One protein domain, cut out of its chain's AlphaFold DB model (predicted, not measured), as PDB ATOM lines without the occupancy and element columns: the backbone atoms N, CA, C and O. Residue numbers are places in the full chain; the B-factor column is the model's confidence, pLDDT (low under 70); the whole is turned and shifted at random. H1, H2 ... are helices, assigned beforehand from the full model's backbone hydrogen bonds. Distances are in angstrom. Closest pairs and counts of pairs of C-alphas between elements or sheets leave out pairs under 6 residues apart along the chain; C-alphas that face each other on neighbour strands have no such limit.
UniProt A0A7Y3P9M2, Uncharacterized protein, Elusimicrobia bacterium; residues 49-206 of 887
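AT A GLANCE: This is residues 49 to 206 of the 887 residues of an uncharacterized protein of Elusimicrobia bacterium (UniProt A0A7Y3P9M2). A long, kinked helix, H8, runs along one side of a cluster of shorter helices set crosswise, with H5 in the middle between H8 and the pair H1 and H2. H4 packs on H2 and on the first part of H8, H7 packs on H5 and H8, and the tiny H3 and H6 lie far out. The printed part has 158 residues with eight named helices, H1 to H8 in order, and no named strand: the class is all helix, the packing mostly crossed. The whole is compact, with a radius of gyration of the C-alphas of 15.8 A and spans of 47 by 38 by 21 A.

HOW THE PARTS SIT: Look first at H8, residues 171 to 204, which has a kink of 38 degrees near residue 188. With residues 180 to 190 alone it touches the hub, H5, residues 110 to 120, at a steep tilt of 51 degrees; the closest C-alphas, Ser 112 and Gly 183, are 4.7 A apart. With residues 171 to 179 alone it touches H4, residues 92 to 108, the closest C-alphas being Glu 101 and Ala 172 at 6.9 A. H7, residues 147 to 154, touches H8, the closest C-alphas being Leu 151 and Val 189 at 6.2 A. H1, residues 49 to 60, touches H5 at a steep tilt of 65 degrees, opposite ways, with the C-alphas of Glu 55 and Leu 111 closest at 5.1 A. H2, residues 62 to 76, touches H5 at Val 68 and Tyr 117, the closest C-alphas, 6.0 A apart, and touches H4 at a steep tilt of 53 degrees, opposite ways, with the C-alphas of Asp 69 and Gly 103 closest at 5.5 A. H3, residues 86 to 90, touches H4 only at the corner, and only just, with 3 pairs of C-alphas within 8 A; the closest are Val 88 and Asp 94, at 5.7 A. H6, residues 128 to 131, is close to but not clearly touching H1, with the C-alphas of Leu 57 and Trp 129 closest at 7.6 A. Each O i to N i+4 pair is within hydrogen-bond range in H2, H3, H5 and H7; the figures are 7 of 8 in H1, 12 of 13 in H4 and 28 of 30 in H8, and H6 is too short for such a pair.

IN THESE COORDINATES: Find C-alpha 49 at (2.532, 18.424, 156.733), where H1 begins its 17.0 A. H2 spans 21.0 A, H4 24.6 A and H5 14.9 A. From C-alpha 171 at (-0.361, -14.749, 153.878), H8 runs 42.3 A to C-alpha 204 at (26.314, 12.652, 171.978).

THE WHOLE: The C-alphas farthest apart, Glu 93 and Asn 206, are 51.5 A from each other. The printed part has no cut; the links H6 to H7 and H7 to H8 are long. The mean pLDDT of the printed part is 73.3, and 52 residues are under 70, among them residues 135 to 147, 156 to 164 and 188 to 206.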
ATOM      1  N   ASP A  49       2.845  18.291 158.162       58.53
ATOM      2  CA  ASP A  49       2.532  18.424 156.733       58.53
ATOM      3  C   ASP A  49       3.314  17.422 155.854       58.53
ATOM      4  O   ASP A  49       2.936  17.149 154.711       58.53
ATOM      5  N   ALA A  50       4.403  16.849 156.379       62.81
ATOM      6  CA  ALA A  50       5.361  16.040 155.630       62.81
ATOM      7  C   ALA A  50       4.763  14.749 155.017       62.81
ATOM      8  O   ALA A  50       4.876  14.569 153.797       62.81
ATOM      9  N   PRO A  51       4.055  13.878 155.772       67.88
ATOM     10  CA  PRO A  51       3.348  12.740 155.185       67.88
ATOM     11  C   PRO A  51       2.245  13.141 154.199       67.88
ATOM     12  O   PRO A  51       2.011  12.414 153.238       67.88
ATOM     13  N   HIS A  52       1.591  14.295 154.384       75.12
ATOM     14  CA  HIS A  52       0.522  14.763 153.494       75.12
ATOM     15  C   HIS A  52       1.042  15.298 152.151       75.12
ATOM     16  O   HIS A  52       0.408  15.072 151.116       75.12
ATOM     17  N   ALA A  53       2.217  15.938 152.127       73.25
ATOM     18  CA  ALA A  53       2.891  16.311 150.881       73.25
ATOM     19  C   ALA A  53       3.212  15.063 150.033       73.25
ATOM     20  O   ALA A  53       2.879  15.002 148.847       73.25
ATOM     21  N   LEU A  54       3.770  14.022 150.661       74.94
ATOM     22  CA  LEU A  54       4.030  12.737 150.007       74.94
ATOM     23  C   LEU A  54       2.744  12.001 149.607       74.94
ATOM     24  O   LEU A  54       2.660  11.495 148.492       74.94
ATOM     25  N   GLU A  55       1.717  11.984 150.458       83.56
ATOM     26  CA  GLU A  55       0.403  11.407 150.147       83.56
ATOM     27  C   GLU A  55      -0.199  12.031 148.873       83.56
ATOM     28  O   GLU A  55      -0.748  11.323 148.024       83.56
ATOM     29  N   ALA A  56      -0.075  13.352 148.705       83.56
ATOM     30  CA  ALA A  56      -0.555  14.061 147.523       83.56
ATOM     31  C   ALA A  56       0.217  13.682 146.245       83.56
ATOM     32  O   ALA A  56      -0.397  13.589 145.178       83.56
ATOM     33  N   LEU A  57       1.528  13.436 146.345       81.62
ATOM     34  CA  LEU A  57       2.362  12.956 145.237       81.62
ATOM     35  C   LEU A  57       2.030  11.500 144.881       81.62
ATOM     36  O   LEU A  57       1.771  11.198 143.717       81.62
ATOM     37  N   ILE A  58       1.927  10.619 145.880       84.31
ATOM     38  CA  ILE A  58       1.615   9.190 145.718       84.31
ATOM     39  C   ILE A  58       0.215   8.986 145.133       84.31
ATOM     40  O   ILE A  58       0.037   8.147 144.257       84.31
ATOM     41  N   LYS A  59      -0.794   9.778 145.522       85.38
ATOM     42  CA  LYS A  59      -2.128   9.708 144.893       85.38
ATOM     43  C   LYS A  59      -2.082  10.028 143.390       85.38
ATOM     44  O   LYS A  59      -2.790   9.387 142.612       85.38
ATOM     45  N   LYS A  60      -1.249  10.992 142.979       83.25
ATOM     46  CA  LYS A  60      -1.221  11.551 141.613       83.25
ATOM     47  C   LYS A  60      -0.258  10.841 140.655       83.25
ATOM     48  O   LYS A  60      -0.608  10.671 139.494       83.25
ATOM     49  N   GLY A  61       0.934  10.450 141.106       86.00
ATOM     50  CA  GLY A  61       1.999   9.923 140.248       86.00
ATOM     51  C   GLY A  61       2.153   8.407 140.338       86.00
ATOM     52  O   GLY A  61       2.476   7.880 141.398       86.00
ATOM     53  N   ASP A  62       2.000   7.692 139.222       87.19
ATOM     54  CA  ASP A  62       2.155   6.228 139.208       87.19
ATOM     55  C   ASP A  62       3.598   5.764 139.463       87.19
ATOM     56  O   ASP A  62       3.801   4.711 140.065       87.19
ATOM     57  N   GLN A  63       4.603   6.577 139.114       86.25
ATOM     58  CA  GLN A  63       5.992   6.322 139.512       86.25
ATOM     59  C   GLN A  63       6.175   6.433 141.036       86.25
ATOM     60  O   GLN A  63       6.838   5.589 141.626       86.25
ATOM     61  N   ALA A  64       5.528   7.407 141.688       85.94
ATOM     62  CA  ALA A  64       5.583   7.549 143.144       85.94
ATOM     63  C   ALA A  64       4.928   6.354 143.858       85.94
ATOM     64  O   ALA A  64       5.483   5.842 144.825       85.94
ATOM     65  N   LYS A  65       3.797   5.845 143.338       86.56
ATOM     66  CA  LYS A  65       3.182   4.589 143.816       86.56
ATOM     67  C   LYS A  65       4.164   3.425 143.689       86.56
ATOM     68  O   LYS A  65       4.419   2.744 144.670       86.56
ATOM     69  N   LYS A  66       4.762   3.249 142.506       87.56
ATOM     70  CA  LYS A  66       5.706   2.163 142.209       87.56
ATOM     71  C   LYS A  66       6.948   2.180 143.109       87.56
ATOM     72  O   LYS A  66       7.351   1.126 143.593       87.56
ATOM     73  N   ASP A  67       7.535   3.350 143.353       86.25
ATOM     74  CA  ASP A  67       8.718   3.481 144.213       86.25
ATOM     75  C   ASP A  67       8.387   3.161 145.682       86.25
ATOM     76  O   ASP A  67       9.193   2.550 146.387       86.25
ATOM     77  N   VAL A  68       7.178   3.520 146.133       87.50
ATOM     78  CA  VAL A  68       6.654   3.177 147.464       87.50
ATOM     79  C   VAL A  68       6.347   1.684 147.578       87.50
ATOM     80  O   VAL A  68       6.806   1.052 148.530       87.50
ATOM     81  N   ASP A  69       5.642   1.109 146.597       87.94
ATOM     82  CA  ASP A  69       5.340  -0.325 146.509       87.94
ATOM     83  C   ASP A  69       6.636  -1.151 146.638       87.94
ATOM     84  O   ASP A  69       6.720  -2.066 147.458       87.94
ATOM     85  N   GLN A  70       7.680  -0.779 145.886       88.31
ATOM     86  CA  GLN A  70       8.978  -1.461 145.896       88.31
ATOM     87  C   GLN A  70       9.729  -1.318 147.228       88.31
ATOM     88  O   GLN A  70      10.292  -2.300 147.715       88.31
ATOM     89  N   ALA A  71       9.737  -0.133 147.846       85.44
ATOM     90  CA  ALA A  71      10.397   0.070 149.137       85.44
ATOM     91  C   ALA A  71       9.711  -0.707 150.278       85.44
ATOM     92  O   ALA A  71      10.388  -1.285 151.129       85.44
ATOM     93  N   VAL A  72       8.376  -0.768 150.272       86.81
ATOM     94  CA  VAL A  72       7.594  -1.524 151.262       86.81
ATOM     95  C   VAL A  72       7.728  -3.035 151.034       86.81
ATOM     96  O   VAL A  72       7.935  -3.776 151.994       86.81
ATOM     97  N   GLN A  73       7.713  -3.503 149.780       87.50
ATOM     98  CA  GLN A  73       7.996  -4.905 149.445       87.50
ATOM     99  C   GLN A  73       9.404  -5.327 149.906       87.50
ATOM    100  O   GLN A  73       9.569  -6.410 150.470       87.50
ATOM    101  N   ALA A  74      10.410  -4.468 149.709       85.12
ATOM    102  CA  ALA A  74      11.785  -4.731 150.131       85.12
ATOM    103  C   ALA A  74      11.939  -4.829 151.661       85.12
ATOM    104  O   ALA A  74      12.761  -5.617 152.124       85.12
ATOM    105  N   LEU A  75      11.138  -4.089 152.443       85.44
ATOM    106  CA  LEU A  75      11.067  -4.265 153.898       85.44
ATOM    107  C   LEU A  75      10.473  -5.634 154.261       85.44
ATOM    108  O   LEU A  75      11.072  -6.371 155.039       85.44
ATOM    109  N   VAL A  76       9.308  -5.978 153.699       84.94
ATOM    110  CA  VAL A  76       8.584  -7.231 154.000       84.94
ATOM    111  C   VAL A  76       9.450  -8.468 153.734       84.94
ATOM    112  O   VAL A  76       9.470  -9.400 154.539       84.94
ATOM    113  N   LEU A  77      10.185  -8.464 152.620       86.06
ATOM    114  CA  LEU A  77      11.031  -9.577 152.185       86.06
ATOM    115  C   LEU A  77      12.480  -9.513 152.713       86.06
ATOM    116  O   LEU A  77      13.292 -10.350 152.319       86.06
ATOM    117  N   ASP A  78      12.825  -8.568 153.600       82.12
ATOM    118  CA  ASP A  78      14.206  -8.365 154.063       82.12
ATOM    119  C   ASP A  78      14.796  -9.671 154.658       82.12
ATOM    120  O   ASP A  78      14.278 -10.192 155.660       82.12
ATOM    121  N   PRO A  79      15.894 -10.220 154.084       75.88
ATOM    122  CA  PRO A  79      16.499 -11.475 154.530       75.88
ATOM    123  C   PRO A  79      17.009 -11.412 155.982       75.88
ATOM    124  O   PRO A  79      16.953 -12.417 156.697       75.88
ATOM    125  N   LYS A  80      17.446 -10.234 156.442       74.44
ATOM    126  CA  LYS A  80      18.029  -9.986 157.767       74.44
ATOM    127  C   LYS A  80      16.972  -9.734 158.840       74.44
ATOM    128  O   LYS A  80      17.176 -10.155 159.974       74.44
ATOM    129  N   LYS A  81      15.865  -9.056 158.509       72.56
ATOM    130  CA  LYS A  81      14.841  -8.659 159.501       72.56
ATOM    131  C   LYS A  81      13.774  -9.724 159.789       72.56
ATOM    132  O   LYS A  81      13.149  -9.656 160.839       72.56
ATOM    133  N   LYS A  82      13.614 -10.731 158.919       76.75
ATOM    134  CA  LYS A  82      12.740 -11.907 159.141       76.75
ATOM    135  C   LYS A  82      11.267 -11.579 159.455       76.75
ATOM    136  O   LYS A  82      10.643 -12.271 160.250       76.75
ATOM    137  N   TYR A  83      10.690 -10.558 158.818       82.44
ATOM    138  CA  TYR A  83       9.255 -10.267 158.963       82.44
ATOM    139  C   TYR A  83       8.354 -11.279 158.242       82.44
ATOM    140  O   TYR A  83       7.213 -11.474 158.648       82.44
ATOM    141  N   ALA A  84       8.880 -11.954 157.218       84.44
ATOM    142  CA  ALA A  84       8.274 -13.122 156.590       84.44
ATOM    143  C   ALA A  84       9.096 -14.389 156.863       84.44
ATOM    144  O   ALA A  84      10.318 -14.326 157.035       84.44
ATOM    145  N   ALA A  85       8.407 -15.528 156.919       85.31
ATOM    146  CA  ALA A  85       8.997 -16.839 157.159       85.31
ATOM    147  C   ALA A  85       9.928 -17.294 156.009       85.31
ATOM    148  O   ALA A  85       9.907 -16.744 154.906       85.31
ATOM    149  N   ASP A  86      10.810 -18.261 156.279       85.25
ATOM    150  CA  ASP A  86      11.876 -18.657 155.342       85.25
ATOM    151  C   ASP A  86      11.329 -19.331 154.066       85.25
ATOM    152  O   ASP A  86      11.876 -19.131 152.984       85.25
ATOM    153  N   ASP A  87      10.211 -20.049 154.179       86.69
ATOM    154  CA  ASP A  87       9.418 -20.608 153.077       86.69
ATOM    155  C   ASP A  87       8.788 -19.509 152.203       86.69
ATOM    156  O   ASP A  87       9.006 -19.477 150.991       86.69
ATOM    157  N   VAL A  88       8.099 -18.547 152.825       86.56
ATOM    158  CA  VAL A  88       7.478 -17.387 152.160       86.56
ATOM    159  C   VAL A  88       8.515 -16.553 151.402       86.56
ATOM    160  O   VAL A  88       8.243 -16.075 150.303       86.56
ATOM    161  N   ARG A  89       9.719 -16.379 151.964       86.69
ATOM    162  CA  ARG A  89      10.804 -15.600 151.336       86.69
ATOM    163  C   ARG A  89      11.555 -16.363 150.241       86.69
ATOM    164  O   ARG A  89      12.122 -15.721 149.360       86.69
ATOM    165  N   ALA A  90      11.569 -17.695 150.279       87.06
ATOM    166  CA  ALA A  90      12.139 -18.531 149.218       87.06
ATOM    167  C   ALA A  90      11.163 -18.769 148.048       87.06
ATOM    168  O   ALA A  90      11.590 -19.090 146.937       87.06
ATOM    169  N   SER A  91       9.859 -18.615 148.286       91.00
ATOM    170  CA  SER A  91       8.801 -18.837 147.303       91.00
ATOM    171  C   SER A  91       8.630 -17.644 146.359       91.00
ATOM    172  O   SER A  91       8.214 -16.554 146.754       91.00
ATOM    173  N   ALA A  92       8.898 -17.860 145.069       90.69
ATOM    174  CA  ALA A  92       8.653 -16.855 144.032       90.69
ATOM    175  C   ALA A  92       7.149 -16.556 143.835       90.69
ATOM    176  O   ALA A  92       6.787 -15.450 143.422       90.69
ATOM    177  N   GLU A  93       6.272 -17.516 144.148       90.56
ATOM    178  CA  GLU A  93       4.816 -17.347 144.079       90.56
ATOM    179  C   GLU A  93       4.320 -16.454 145.225       90.56
ATOM    180  O   GLU A  93       3.666 -15.440 144.974       90.56
ATOM    181  N   ASP A  94       4.738 -16.725 146.466       90.12
ATOM    182  CA  ASP A  94       4.376 -15.897 147.623       90.12
ATOM    183  C   ASP A  94       4.993 -14.493 147.537       90.12
ATOM    184  O   ASP A  94       4.320 -13.508 147.838       90.12
ATOM    185  N   ALA A  95       6.225 -14.356 147.031       87.00
ATOM    186  CA  ALA A  95       6.822 -13.050 146.743       87.00
ATOM    187  C   ALA A  95       6.021 -12.239 145.698       87.00
ATOM    188  O   ALA A  95       5.951 -11.009 145.794       87.00
ATOM    189  N   THR A  96       5.378 -12.912 144.735       90.50
ATOM    190  CA  THR A  96       4.485 -12.283 143.743       90.50
ATOM    191  C   THR A  96       3.148 -11.875 144.369       90.50
ATOM    192  O   THR A  96       2.659 -10.771 144.114       90.50
ATOM    193  N   LEU A  97       2.581 -12.709 145.248       89.75
ATOM    194  CA  LEU A  97       1.377 -12.383 146.018       89.75
ATOM    195  C   LEU A  97       1.612 -11.198 146.971       89.75
ATOM    196  O   LEU A  97       0.801 -10.274 147.009       89.75
ATOM    197  N   ILE A  98       2.751 -11.164 147.671       90.06
ATOM    198  CA  ILE A  98       3.162 -10.039 148.527       90.06
ATOM    199  C   ILE A  98       3.232  -8.738 147.720       90.06
ATOM    200  O   ILE A  98       2.688  -7.728 148.161       90.06
ATOM    201  N   ALA A  99       3.839  -8.749 146.527       89.56
ATOM    202  CA  ALA A  99       3.895  -7.568 145.661       89.56
ATOM    203  C   ALA A  99       2.491  -7.056 145.285       89.56
ATOM    204  O   ALA A  99       2.229  -5.851 145.325       89.56
ATOM    205  N   ALA A 100       1.571  -7.970 144.960       91.19
ATOM    206  CA  ALA A 100       0.198  -7.635 144.597       91.19
ATOM    207  C   ALA A 100      -0.610  -7.055 145.774       91.19
ATOM    208  O   ALA A 100      -1.351  -6.089 145.582       91.19
ATOM    209  N   GLU A 101      -0.462  -7.599 146.986       92.00
ATOM    210  CA  GLU A 101      -1.151  -7.089 148.181       92.00
ATOM    211  C   GLU A 101      -0.545  -5.777 148.708       92.00
ATOM    212  O   GLU A 101      -1.300  -4.865 149.054       92.00
ATOM    213  N   VAL A 102       0.783  -5.602 148.676       91.88
ATOM    214  CA  VAL A 102       1.426  -4.305 148.971       91.88
ATOM    215  C   VAL A 102       0.906  -3.230 148.010       91.88
ATOM    216  O   VAL A 102       0.409  -2.195 148.457       91.88
ATOM    217  N   GLY A 103       0.889  -3.512 146.702       89.88
ATOM    218  CA  GLY A 103       0.375  -2.596 145.678       89.88
ATOM    219  C   GLY A 103      -1.144  -2.357 145.713       89.88
ATOM    220  O   GLY A 103      -1.637  -1.458 145.021       89.88
ATOM    221  N   LYS A 104      -1.911  -3.130 146.496       91.88
ATOM    222  CA  LYS A 104      -3.301  -2.810 146.878       91.88
ATOM    223  C   LYS A 104      -3.326  -1.915 148.118       91.88
ATOM    224  O   LYS A 104      -4.023  -0.900 148.116       91.88
ATOM    225  N   TRP A 105      -2.548  -2.254 149.147       92.38
ATOM    226  CA  TRP A 105      -2.480  -1.511 150.406       92.38
ATOM    227  C   TRP A 105      -2.024  -0.060 150.215       92.38
ATOM    228  O   TRP A 105      -2.685   0.842 150.722       92.38
ATOM    229  N   VAL A 106      -0.981   0.199 149.416       90.56
ATOM    230  CA  VAL A 106      -0.491   1.567 149.138       90.56
ATOM    231  C   VAL A 106      -1.572   2.443 148.490       90.56
ATOM    232  O   VAL A 106      -1.684   3.630 148.800       90.56
ATOM    233  N   LYS A 107      -2.434   1.859 147.648       88.19
ATOM    234  CA  LYS A 107      -3.573   2.558 147.022       88.19
ATOM    235  C   LYS A 107      -4.726   2.797 148.001       88.19
ATOM    236  O   LYS A 107      -5.405   3.814 147.892       88.19
ATOM    237  N   ALA A 108      -4.941   1.884 148.950       88.06
ATOM    238  CA  ALA A 108      -6.001   1.973 149.956       88.06
ATOM    239  C   ALA A 108      -5.631   2.843 151.175       88.06
ATOM    240  O   ALA A 108      -6.508   3.437 151.795       88.06
ATOM    241  N   SER A 109      -4.347   2.917 151.538       88.38
ATOM    242  CA  SER A 109      -3.819   3.609 152.725       88.38
ATOM    243  C   SER A 109      -2.641   4.545 152.383       88.38
ATOM    244  O   SER A 109      -1.566   4.426 152.980       88.38
ATOM    245  N   PRO A 110      -2.805   5.500 151.442       85.12
ATOM    246  CA  PRO A 110      -1.695   6.273 150.884       85.12
ATOM    247  C   PRO A 110      -0.959   7.149 151.908       85.12
ATOM    248  O   PRO A 110       0.233   7.375 151.739       85.12
ATOM    249  N   LEU A 111      -1.610   7.604 152.987       82.69
ATOM    250  CA  LEU A 111      -0.954   8.358 154.067       82.69
ATOM    251  C   LEU A 111      -0.033   7.476 154.928       82.69
ATOM    252  O   LEU A 111       1.085   7.868 155.263       82.69
ATOM    253  N   SER A 112      -0.476   6.262 155.265       84.50
ATOM    254  CA  SER A 112       0.342   5.285 155.997       84.50
ATOM    255  C   SER A 112       1.513   4.806 155.142       84.50
ATOM    256  O   SER A 112       2.633   4.707 155.635       84.50
ATOM    257  N   ALA A 113       1.275   4.593 153.844       86.19
ATOM    258  CA  ALA A 113       2.314   4.275 152.870       86.19
ATOM    259  C   ALA A 113       3.319   5.427 152.691       86.19
ATOM    260  O   ALA A 113       4.521   5.183 152.712       86.19
ATOM    261  N   ALA A 114       2.853   6.679 152.605       82.81
ATOM    262  CA  ALA A 114       3.701   7.874 152.565       82.81
ATOM    263  C   ALA A 114       4.598   7.995 153.805       82.81
ATOM    264  O   ALA A 114       5.793   8.262 153.688       82.81
ATOM    265  N   THR A 115       4.028   7.758 154.991       80.69
ATOM    266  CA  THR A 115       4.760   7.816 156.263       80.69
ATOM    267  C   THR A 115       5.821   6.714 156.339       80.69
ATOM    268  O   THR A 115       6.983   6.987 156.635       80.69
ATOM    269  N   LEU A 116       5.433   5.470 156.038       84.31
ATOM    270  CA  LEU A 116       6.335   4.320 156.025       84.31
ATOM    271  C   LEU A 116       7.455   4.510 154.993       84.31
ATOM    272  O   LEU A 116       8.616   4.249 155.293       84.31
ATOM    273  N   TYR A 117       7.137   5.047 153.815       85.25
ATOM    274  CA  TYR A 117       8.133   5.384 152.804       85.25
ATOM    275  C   TYR A 117       9.129   6.440 153.285       85.25
ATOM    276  O   TYR A 117      10.327   6.234 153.144       85.25
ATOM    277  N   PHE A 118       8.667   7.533 153.903       78.19
ATOM    278  CA  PHE A 118       9.554   8.572 154.442       78.19
ATOM    279  C   PHE A 118      10.534   8.013 155.491       78.19
ATOM    280  O   PHE A 118      11.711   8.366 155.494       78.19
ATOM    281  N   VAL A 119      10.074   7.073 156.325       76.25
ATOM    282  CA  VAL A 119      10.907   6.355 157.307       76.25
ATOM    283  C   VAL A 119      11.902   5.381 156.658       76.25
ATOM    284  O   VAL A 119      13.006   5.224 157.170       76.25
ATOM    285  N   LEU A 120      11.547   4.721 155.551       77.75
ATOM    286  CA  LEU A 120      12.389   3.711 154.884       77.75
ATOM    287  C   LEU A 120      13.358   4.280 153.837       77.75
ATOM    288  O   LEU A 120      14.402   3.682 153.565       77.75
ATOM    289  N   ALA A 121      12.989   5.388 153.200       65.62
ATOM    290  CA  ALA A 121      13.607   5.902 151.983       65.62
ATOM    291  C   ALA A 121      14.328   7.244 152.195       65.62
ATOM    292  O   ALA A 121      14.436   8.029 151.255       65.62
ATOM    293  N   SER A 122      14.890   7.485 153.386       58.38
ATOM    294  CA  SER A 122      15.780   8.623 153.701       58.38
ATOM    295  C   SER A 122      17.153   8.555 152.991       58.38
ATOM    296  O   SER A 122      18.191   8.908 153.547       58.38
ATOM    297  N   LYS A 123      17.169   8.065 151.745       53.78
ATOM    298  CA  LYS A 123      18.358   7.867 150.914       53.78
ATOM    299  C   LYS A 123      18.681   9.125 150.118       53.78
ATOM    300  O   LYS A 123      17.807   9.718 149.490       53.78
ATOM    301  N   ASP A 124      19.963   9.451 150.079       54.34
ATOM    302  CA  ASP A 124      20.536  10.412 149.144       54.34
ATOM    303  C   ASP A 124      20.976   9.670 147.859       54.34
ATOM    304  O   ASP A 124      21.646   8.638 147.972       54.34
ATOM    305  N   PRO A 125      20.606  10.123 146.643       61.06
ATOM    306  CA  PRO A 125      19.660  11.196 146.337       61.06
ATOM    307  C   PRO A 125      18.197  10.729 146.352       61.06
ATOM    308  O   PRO A 125      17.865   9.643 145.872       61.06
ATOM    309  N   ALA A 126      17.301  11.607 146.808       71.50
ATOM    310  CA  ALA A 126      15.857  11.372 146.763       71.50
ATOM    311  C   ALA A 126      15.343  11.180 145.312       71.50
ATOM    312  O   ALA A 126      15.915  11.759 144.383       71.50
ATOM    313  N   PRO A 127      14.246  10.431 145.079       78.81
ATOM    314  CA  PRO A 127      13.607  10.315 143.766       78.81
ATOM    315  C   PRO A 127      13.240  11.666 143.142       78.81
ATOM    316  O   PRO A 127      12.884  12.613 143.843       78.81
ATOM    317  N   ASP A 128      13.254  11.763 141.812       81.25
ATOM    318  CA  ASP A 128      13.035  13.047 141.125       81.25
ATOM    319  C   ASP A 128      11.623  13.619 141.336       81.25
ATOM    320  O   ASP A 128      11.449  14.834 141.368       81.25
ATOM    321  N   TRP A 129      10.614  12.773 141.581       83.06
ATOM    322  CA  TRP A 129       9.266  13.223 141.957       83.06
ATOM    323  C   TRP A 129       9.182  13.816 143.376       83.06
ATOM    324  O   TRP A 129       8.208  14.497 143.681       83.06
ATOM    325  N   ILE A 130      10.202  13.604 144.217       80.88
ATOM    326  CA  ILE A 130      10.398  14.305 145.493       80.88
ATOM    327  C   ILE A 130      11.255  15.556 145.275       80.88
ATOM    328  O   ILE A 130      10.873  16.628 145.739       80.88
ATOM    329  N   LYS A 131      12.374  15.454 144.534       79.62
ATOM    330  CA  LYS A 131      13.254  16.604 144.232       79.62
ATOM    331  C   LYS A 131      12.496  17.768 143.583       79.62
ATOM    332  O   LYS A 131      12.747  18.922 143.911       79.62
ATOM    333  N   ASN A 132      11.579  17.453 142.666       79.62
ATOM    334  CA  ASN A 132      10.844  18.437 141.872       79.62
ATOM    335  C   ASN A 132       9.617  19.027 142.592       79.62
ATOM    336  O   ASN A 132       9.029  19.979 142.082       79.62
ATOM    337  N   ASP A 133       9.221  18.503 143.758       77.44
ATOM    338  CA  ASP A 133       8.162  19.109 144.568       77.44
ATOM    339  C   ASP A 133       8.767  20.106 145.580       77.44
ATOM    340  O   ASP A 133       9.599  19.721 146.409       77.44
ATOM    341  N   PRO A 134       8.362  21.391 145.571       72.00
ATOM    342  CA  PRO A 134       8.966  22.431 146.407       72.00
ATOM    343  C   PRO A 134       8.596  22.333 147.896       72.00
ATOM    344  O   PRO A 134       9.074  23.148 148.690       72.00
ATOM    345  N   THR A 135       7.748  21.378 148.284       69.25
ATOM    346  CA  THR A 135       7.434  21.036 149.677       69.25
ATOM    347  C   THR A 135       8.186  19.773 150.082       69.25
ATOM    348  O   THR A 135       8.927  19.808 151.060       69.25
ATOM    349  N   ALA A 136       8.062  18.686 149.312       69.62
ATOM    350  CA  ALA A 136       8.631  17.386 149.665       69.62
ATOM    351  C   ALA A 136      10.166  17.345 149.580       69.62
ATOM    352  O   ALA A 136      10.802  16.732 150.435       69.62
ATOM    353  N   SER A 137      10.781  18.053 148.627       67.75
ATOM    354  CA  SER A 137      12.248  18.182 148.523       67.75
ATOM    355  C   SER A 137      12.912  18.694 149.808       67.75
ATOM    356  O   SER A 137      14.008  18.263 150.151       67.75
ATOM    357  N   LYS A 138      12.229  19.562 150.564       62.75
ATOM    358  CA  LYS A 138      12.716  20.139 151.832       62.75
ATOM    359  C   LYS A 138      12.642  19.172 153.019       62.75
ATOM    360  O   LYS A 138      13.115  19.517 154.097       62.75
ATOM    361  N   LEU A 139      12.030  18.001 152.838       60.19
ATOM    362  CA  LEU A 139      11.860  16.978 153.874       60.19
ATOM    363  C   LEU A 139      12.973  15.920 153.826       60.19
ATOM    364  O   LEU A 139      13.285  15.315 154.846       60.19
ATOM    365  N   PHE A 140      13.574  15.703 152.652       60.00
ATOM    366  CA  PHE A 140      14.639  14.722 152.428       60.00
ATOM    367  C   PHE A 140      16.009  15.415 152.408       60.00
ATOM    368  O   PHE A 140      16.684  15.471 151.380       60.00
ATOM    369  N   THR A 141      16.420  15.967 153.549       53.62
ATOM    370  CA  THR A 141      17.784  16.479 153.740       53.62
ATOM    371  C   THR A 141      18.792  15.321 153.830       53.62
ATOM    372  O   THR A 141      18.583  14.395 154.622       53.62
ATOM    373  N   PRO A 142      19.900  15.339 153.060       45.12
ATOM    374  CA  PRO A 142      20.913  14.287 153.115       45.12
ATOM    375  C   PRO A 142      21.494  14.060 154.519       45.12
ATOM    376  O   PRO A 142      21.761  15.004 155.261       45.12
ATOM    377  N   GLY A 143      21.722  12.791 154.865       48.62
ATOM    378  CA  GLY A 143      22.537  12.372 156.013       48.62
ATOM    379  C   GLY A 143      21.941  12.539 157.419       48.62
ATOM    380  O   GLY A 143      22.581  12.110 158.374       48.62
ATOM    381  N   GLN A 144      20.751  13.126 157.590       45.06
ATOM    382  CA  GLN A 144      20.295  13.543 158.927       45.06
ATOM    383  C   GLN A 144      19.588  12.470 159.781       45.06
ATOM    384  O   GLN A 144      19.636  12.576 161.007       45.06
ATOM    385  N   TYR A 145      18.939  11.447 159.195       56.94
ATOM    386  CA  TYR A 145      18.067  10.537 159.966       56.94
ATOM    387  C   TYR A 145      18.147   9.053 159.557       56.94
ATOM    388  O   TYR A 145      17.605   8.626 158.534       56.94
ATOM    389  N   ASP A 146      18.721   8.234 160.443       63.53
ATOM    390  CA  ASP A 146      18.623   6.766 160.431       63.53
ATOM    391  C   ASP A 146      17.305   6.308 161.099       63.53
ATOM    392  O   ASP A 146      17.254   5.727 162.183       63.53
ATOM    393  N   LEU A 147      16.199   6.649 160.437       69.75
ATOM    394  CA  LEU A 147      14.849   6.187 160.765       69.75
ATOM    395  C   LEU A 147      14.624   4.682 160.479       69.75
ATOM    396  O   LEU A 147      13.884   4.062 161.251       69.75
ATOM    397  N   PRO A 148      15.247   4.050 159.449       70.50
ATOM    398  CA  PRO A 148      15.054   2.626 159.171       70.50
ATOM    399  C   PRO A 148      15.470   1.702 160.323       70.50
ATOM    400  O   PRO A 148      14.777   0.715 160.580       70.50
ATOM    401  N   ALA A 149      16.562   2.007 161.039       69.69
ATOM    402  CA  ALA A 149      16.954   1.236 162.219       69.69
ATOM    403  C   ALA A 149      15.908   1.355 163.339       69.69
ATOM    404  O   ALA A 149      15.399   0.342 163.816       69.69
ATOM    405  N   CYS A 150      15.503   2.585 163.679       68.38
ATOM    406  CA  CYS A 150      14.524   2.841 164.736       68.38
ATOM    407  C   CYS A 150      13.153   2.195 164.468       68.38
ATOM    408  O   CYS A 150      12.503   1.732 165.405       68.38
ATOM    409  N   LEU A 151      12.709   2.123 163.207       74.56
ATOM    410  CA  LEU A 151      11.506   1.365 162.845       74.56
ATOM    411  C   LEU A 151      11.695  -0.135 163.077       74.56
ATOM    412  O   LEU A 151      10.815  -0.787 163.634       74.56
ATOM    413  N   ALA A 152      12.841  -0.685 162.679       70.19
ATOM    414  CA  ALA A 152      13.095  -2.110 162.820       70.19
ATOM    415  C   ALA A 152      13.206  -2.573 164.283       70.19
ATOM    416  O   ALA A 152      12.797  -3.691 164.588       70.19
ATOM    417  N   ASP A 153      13.691  -1.730 165.194       68.75
ATOM    418  CA  ASP A 153      13.758  -2.053 166.627       68.75
ATOM    419  C   ASP A 153      12.354  -2.107 167.265       68.75
ATOM    420  O   ASP A 153      12.061  -2.978 168.090       68.75
ATOM    421  N   ARG A 154      11.431  -1.239 166.821       70.56
ATOM    422  CA  ARG A 154      10.015  -1.278 167.243       70.56
ATOM    423  C   ARG A 154       9.265  -2.471 166.654       70.56
ATOM    424  O   ARG A 154       8.466  -3.089 167.350       70.56
ATOM    425  N   LEU A 155       9.565  -2.842 165.408       70.94
ATOM    426  CA  LEU A 155       8.987  -4.020 164.750       70.94
ATOM    427  C   LEU A 155       9.574  -5.364 165.234       70.94
ATOM    428  O   LEU A 155       9.081  -6.408 164.820       70.94
ATOM    429  N   SER A 156      10.604  -5.368 166.091       61.47
ATOM    430  CA  SER A 156      11.280  -6.595 166.555       61.47
ATOM    431  C   SER A 156      11.209  -6.855 168.066       61.47
ATOM    432  O   SER A 156      11.732  -7.868 168.530       61.47
ATOM    433  N   THR A 157      10.536  -6.002 168.847       48.31
ATOM    434  CA  THR A 157      10.427  -6.141 170.311       48.31
ATOM    435  C   THR A 157       9.113  -6.817 170.764       48.31
ATOM    436  O   THR A 157       8.027  -6.294 170.499       48.31
ATOM    437  N   PRO A 158       9.168  -7.965 171.474       46.34
ATOM    438  CA  PRO A 158       8.031  -8.580 172.173       46.34
ATOM    439  C   PRO A 158       8.023  -8.232 173.684       46.34
ATOM    440  O   PRO A 158       9.044  -7.769 174.196       46.34
ATOM    441  N   PRO A 159       6.934  -8.497 174.442       37.78
ATOM    442  CA  PRO A 159       5.679  -9.135 174.043       37.78
ATOM    443  C   PRO A 159       4.504  -8.136 174.030       37.78
ATOM    444  O   PRO A 159       4.046  -7.682 175.075       37.78
ATOM    445  N   GLY A 160       3.984  -7.808 172.845       38.00
ATOM    446  CA  GLY A 160       2.852  -6.878 172.712       38.00
ATOM    447  C   GLY A 160       2.709  -6.237 171.331       38.00
ATOM    448  O   GLY A 160       1.628  -5.769 170.981       38.00
ATOM    449  N   SER A 161       3.766  -6.271 170.519       46.00
ATOM    450  CA  SER A 161       3.689  -6.032 169.079       46.00
ATOM    451  C   SER A 161       2.697  -7.020 168.449       46.00
ATOM    452  O   SER A 161       2.882  -8.232 168.488       46.00
ATOM    453  N   GLN A 162       1.620  -6.501 167.849       47.66
ATOM    454  CA  GLN A 162       0.593  -7.307 167.160       47.66
ATOM    455  C   GLN A 162       1.066  -7.829 165.785       47.66
ATOM    456  O   GLN A 162       0.288  -8.379 165.007       47.66
ATOM    457  N   VAL A 163       2.355  -7.651 165.488       56.72
ATOM    458  CA  VAL A 163       3.012  -8.015 164.236       56.72
ATOM    459  C   VAL A 163       3.550  -9.436 164.352       56.72
ATOM    460  O   VAL A 163       4.707  -9.664 164.697       56.72
ATOM    461  N   GLY A 164       2.680 -10.407 164.088       61.44
ATOM    462  CA  GLY A 164       3.112 -11.787 163.888       61.44
ATOM    463  C   GLY A 164       4.007 -11.920 162.651       61.44
ATOM    464  O   GLY A 164       3.899 -11.137 161.708       61.44
ATOM    465  N   LEU A 165       4.857 -12.950 162.646       77.25
ATOM    466  CA  LEU A 165       5.594 -13.385 161.458       77.25
ATOM    467  C   LEU A 165       4.611 -13.604 160.295       77.25
ATOM    468  O   LEU A 165       3.608 -14.299 160.466       77.25
ATOM    469  N   ILE A 166       4.904 -13.052 159.118       83.56
ATOM    470  CA  ILE A 166       4.126 -13.301 157.901       83.56
ATOM    471  C   ILE A 166       4.363 -14.758 157.485       83.56
ATOM    472  O   ILE A 166       5.485 -15.154 157.160       83.56
ATOM    473  N   GLN A 167       3.298 -15.555 157.542       84.31
ATOM    474  CA  GLN A 167       3.292 -16.999 157.300       84.31
ATOM    475  C   GLN A 167       2.524 -17.313 156.014       84.31
ATOM    476  O   GLN A 167       1.542 -16.640 155.702       84.31
ATOM    477  N   GLN A 168       2.925 -18.371 155.302       83.56
ATOM    478  CA  GLN A 168       2.234 -18.820 154.088       83.56
ATOM    479  C   GLN A 168       0.762 -19.166 154.390       83.56
ATOM    480  O   GLN A 168      -0.161 -18.757 153.681       83.56
ATOM    481  N   ALA A 169       0.527 -19.828 155.529       81.56
ATOM    482  CA  ALA A 169      -0.798 -20.030 156.100       81.56
ATOM    483  C   ALA A 169      -1.427 -18.687 156.529       81.56
ATOM    484  O   ALA A 169      -1.171 -18.175 157.617       81.56
ATOM    485  N   GLY A 170      -2.279 -18.122 155.669       82.50
ATOM    486  CA  GLY A 170      -2.922 -16.826 155.914       82.50
ATOM    487  C   GLY A 170      -2.094 -15.616 155.466       82.50
ATOM    488  O   GLY A 170      -2.245 -14.536 156.045       82.50
ATOM    489  N   LEU A 171      -1.255 -15.775 154.433       83.94
ATOM    490  CA  LEU A 171      -0.361 -14.749 153.878       83.94
ATOM    491  C   LEU A 171      -0.989 -13.347 153.796       83.94
ATOM    492  O   LEU A 171      -0.480 -12.410 154.404       83.94
ATOM    493  N   ALA A 172      -2.125 -13.197 153.107       84.50
ATOM    494  CA  ALA A 172      -2.763 -11.891 152.907       84.50
ATOM    495  C   ALA A 172      -3.243 -11.229 154.217       84.50
ATOM    496  O   ALA A 172      -3.175 -10.008 154.353       84.50
ATOM    497  N   ALA A 173      -3.694 -12.017 155.200       83.56
ATOM    498  CA  ALA A 173      -4.160 -11.499 156.488       83.56
ATOM    499  C   ALA A 173      -2.989 -11.108 157.407       83.56
ATOM    500  O   ALA A 173      -3.016 -10.044 158.024       83.56
ATOM    501  N   SER A 174      -1.939 -11.935 157.465       84.06
ATOM    502  CA  SER A 174      -0.730 -11.626 158.243       84.06
ATOM    503  C   SER A 174       0.033 -10.431 157.658       84.06
ATOM    504  O   SER A 174       0.412  -9.527 158.404       84.06
ATOM    505  N   LEU A 175       0.150 -10.346 156.328       87.12
ATOM    506  CA  LEU A 175       0.699  -9.188 155.620       87.12
ATOM    507  C   LEU A 175      -0.136  -7.915 155.835       87.12
ATOM    508  O   LEU A 175       0.433  -6.858 156.094       87.12
ATOM    509  N   GLY A 176      -1.471  -7.996 155.771       84.06
ATOM    510  CA  GLY A 176      -2.347  -6.848 156.034       84.06
ATOM    511  C   GLY A 176      -2.142  -6.262 157.436       84.06
ATOM    512  O   GLY A 176      -1.959  -5.052 157.582       84.06
ATOM    513  N   ASN A 177      -2.073  -7.131 158.450       83.81
ATOM    514  CA  ASN A 177      -1.781  -6.740 159.831       83.81
ATOM    515  C   ASN A 177      -0.374  -6.130 159.970       83.81
ATOM    516  O   ASN A 177      -0.225  -5.084 160.608       83.81
ATOM    517  N   PHE A 178       0.645  -6.732 159.338       87.06
ATOM    518  CA  PHE A 178       2.009  -6.190 159.302       87.06
ATOM    519  C   PHE A 178       2.038  -4.772 158.719       87.06
ATOM    520  O   PHE A 178       2.577  -3.863 159.345       87.06
ATOM    521  N   LEU A 179       1.432  -4.561 157.547       87.81
ATOM    522  CA  LEU A 179       1.466  -3.275 156.844       87.81
ATOM    523  C   LEU A 179       0.734  -2.173 157.623       87.81
ATOM    524  O   LEU A 179       1.223  -1.044 157.705       87.81
ATOM    525  N   GLN A 180      -0.403  -2.493 158.245       84.19
ATOM    526  CA  GLN A 180      -1.132  -1.534 159.075       84.19
ATOM    527  C   GLN A 180      -0.344  -1.150 160.337       84.19
ATOM    528  O   GLN A 180      -0.267   0.035 160.667       84.19
ATOM    529  N   ALA A 181       0.287  -2.116 161.010       81.06
ATOM    530  CA  ALA A 181       1.123  -1.851 162.177       81.06
ATOM    531  C   ALA A 181       2.403  -1.078 161.816       81.06
ATOM    532  O   ALA A 181       2.695  -0.069 162.453       81.06
ATOM    533  N   ALA A 182       3.112  -1.468 160.751       82.31
ATOM    534  CA  ALA A 182       4.303  -0.770 160.269       82.31
ATOM    535  C   ALA A 182       3.999   0.677 159.843       82.31
ATOM    536  O   ALA A 182       4.790   1.574 160.125       82.31
ATOM    537  N   GLY A 183       2.837   0.936 159.233       81.62
ATOM    538  CA  GLY A 183       2.377   2.296 158.932       81.62
ATOM    539  C   GLY A 183       2.104   3.146 160.182       81.62
ATOM    540  O   GLY A 183       2.457   4.324 160.209       81.62
ATOM    541  N   LEU A 184       1.525   2.554 161.235       78.19
ATOM    542  CA  LEU A 184       1.282   3.231 162.516       78.19
ATOM    543  C   LEU A 184       2.576   3.464 163.309       78.19
ATOM    544  O   LEU A 184       2.774   4.543 163.864       78.19
ATOM    545  N   ASP A 185       3.476   2.483 163.359       78.00
ATOM    546  CA  ASP A 185       4.763   2.631 164.039       78.00
ATOM    547  C   ASP A 185       5.716   3.547 163.268       78.00
ATOM    548  O   ASP A 185       6.475   4.270 163.907       78.00
ATOM    549  N   ALA A 186       5.614   3.653 161.938       76.12
ATOM    550  CA  ALA A 186       6.297   4.697 161.175       76.12
ATOM    551  C   ALA A 186       5.873   6.110 161.620       76.12
ATOM    552  O   ALA A 186       6.736   6.963 161.817       76.12
ATOM    553  N   GLN A 187       4.578   6.359 161.871       70.75
ATOM    554  CA  GLN A 187       4.117   7.653 162.409       70.75
ATOM    555  C   GLN A 187       4.749   7.935 163.780       70.75
ATOM    556  O   GLN A 187       5.266   9.028 164.014       70.75
ATOM    557  N   LYS A 188       4.797   6.929 164.661       67.94
ATOM    558  CA  LYS A 188       5.467   7.038 165.967       67.94
ATOM    559  C   LYS A 188       6.989   7.174 165.843       67.94
ATOM    560  O   LYS A 188       7.598   7.812 166.684       67.94
ATOM    561  N   VAL A 189       7.638   6.607 164.825       67.69
ATOM    562  CA  VAL A 189       9.084   6.774 164.577       67.69
ATOM    563  C   VAL A 189       9.406   8.206 164.150       67.69
ATOM    564  O   VAL A 189      10.426   8.737 164.577       67.69
ATOM    565  N   LEU A 190       8.533   8.875 163.395       63.34
ATOM    566  CA  LEU A 190       8.720  10.296 163.076       63.34
ATOM    567  C   LEU A 190       8.504  11.202 164.293       63.34
ATOM    568  O   LEU A 190       9.297  12.114 164.517       63.34
ATOM    569  N   LEU A 191       7.474  10.929 165.098       57.44
ATOM    570  CA  LEU A 191       7.165  11.719 166.294       57.44
ATOM    571  C   LEU A 191       8.151  11.472 167.445       57.44
ATOM    572  O   LEU A 191       8.635  12.433 168.040       57.44
ATOM    573  N   ASP A 192       8.470  10.211 167.733       55.38
ATOM    574  CA  ASP A 192       9.362   9.826 168.827       55.38
ATOM    575  C   ASP A 192      10.822   9.870 168.369       55.38
ATOM    576  O   ASP A 192      11.606  10.638 168.907       55.38
ATOM    577  N   CYS A 193      11.215   9.059 167.381       52.41
ATOM    578  CA  CYS A 193      12.627   8.848 167.038       52.41
ATOM    579  C   CYS A 193      13.230   9.997 166.220       52.41
ATOM    580  O   CYS A 193      14.414  10.267 166.378       52.41
ATOM    581  N   GLY A 194      12.438  10.707 165.408       47.00
ATOM    582  CA  GLY A 194      12.876  11.932 164.731       47.00
ATOM    583  C   GLY A 194      13.337  12.993 165.735       47.00
ATOM    584  O   GLY A 194      14.498  13.398 165.720       47.00
ATOM    585  N   HIS A 195      12.466  13.370 166.676       42.72
ATOM    586  CA  HIS A 195      12.813  14.330 167.730       42.72
ATOM    587  C   HIS A 195      13.821  13.761 168.737       42.72
ATOM    588  O   HIS A 195      14.804  14.424 169.058       42.72
ATOM    589  N   LYS A 196      13.624  12.527 169.219       40.53
ATOM    590  CA  LYS A 196      14.516  11.903 170.205       40.53
ATOM    591  C   LYS A 196      15.938  11.766 169.659       40.53
ATOM    592  O   LYS A 196      16.862  12.049 170.405       40.53
ATOM    593  N   ARG A 197      16.133  11.423 168.379       43.72
ATOM    594  CA  ARG A 197      17.474  11.300 167.782       43.72
ATOM    595  C   ARG A 197      18.060  12.636 167.317       43.72
ATOM    596  O   ARG A 197      19.276  12.751 167.289       43.72
ATOM    597  N   GLN A 198      17.254  13.673 167.058       38.47
ATOM    598  CA  GLN A 198      17.766  15.056 167.022       38.47
ATOM    599  C   GLN A 198      18.335  15.460 168.391       38.47
ATOM    600  O   GLN A 198      19.464  15.938 168.466       38.47
ATOM    601  N   ILE A 199      17.586  15.200 169.467       36.09
ATOM    602  CA  ILE A 199      18.001  15.482 170.846       36.09
ATOM    603  C   ILE A 199      19.236  14.645 171.224       36.09
ATOM    604  O   ILE A 199      20.221  15.214 171.676       36.09
ATOM    605  N   GLU A 200      19.244  13.331 170.969       37.53
ATOM    606  CA  GLU A 200      20.368  12.426 171.270       37.53
ATOM    607  C   GLU A 200      21.614  12.705 170.413       37.53
ATOM    608  O   GLU A 200      22.718  12.657 170.947       37.53
ATOM    609  N   ASN A 201      21.483  13.073 169.131       38.56
ATOM    610  CA  ASN A 201      22.634  13.499 168.319       38.56
ATOM    611  C   ASN A 201      23.191  14.857 168.795       38.56
ATOM    612  O   ASN A 201      24.403  15.047 168.802       38.56
ATOM    613  N   SER A 202      22.329  15.778 169.247       30.38
ATOM    614  CA  SER A 202      22.735  17.046 169.883       30.38
ATOM    615  C   SER A 202      23.347  16.860 171.283       30.38
ATOM    616  O   SER A 202      23.868  17.810 171.866       30.38
ATOM    617  N   ILE A 203      23.269  15.648 171.829       31.58
ATOM    618  CA  ILE A 203      23.725  15.249 173.162       31.58
ATOM    619  C   ILE A 203      25.058  14.496 173.063       31.58
ATOM    620  O   ILE A 203      26.034  14.886 173.696       31.58
ATOM    621  N   ALA A 204      25.135  13.492 172.184       30.55
ATOM    622  CA  ALA A 204      26.314  12.652 171.978       30.55
ATOM    623  C   ALA A 204      27.473  13.382 171.268       30.55
ATOM    624  O   ALA A 204      28.568  12.843 171.152       30.55
ATOM    625  N   ALA A 205      27.235  14.610 170.799       33.81
ATOM    626  CA  ALA A 205      28.246  15.512 170.257       33.81
ATOM    627  C   ALA A 205      28.973  16.355 171.332       33.81
ATOM    628  O   ALA A 205      29.864  17.120 170.973       33.81
ATOM    629  N   ASN A 206      28.582  16.257 172.612       33.72
ATOM    630  CA  ASN A 206      28.936  17.220 173.664       33.72
ATOM    631  C   ASN A 206      29.492  16.569 174.952       33.72
ATOM    632  O   ASN A 206      29.048  16.902 176.051       33.72
TER     633      ASN A 206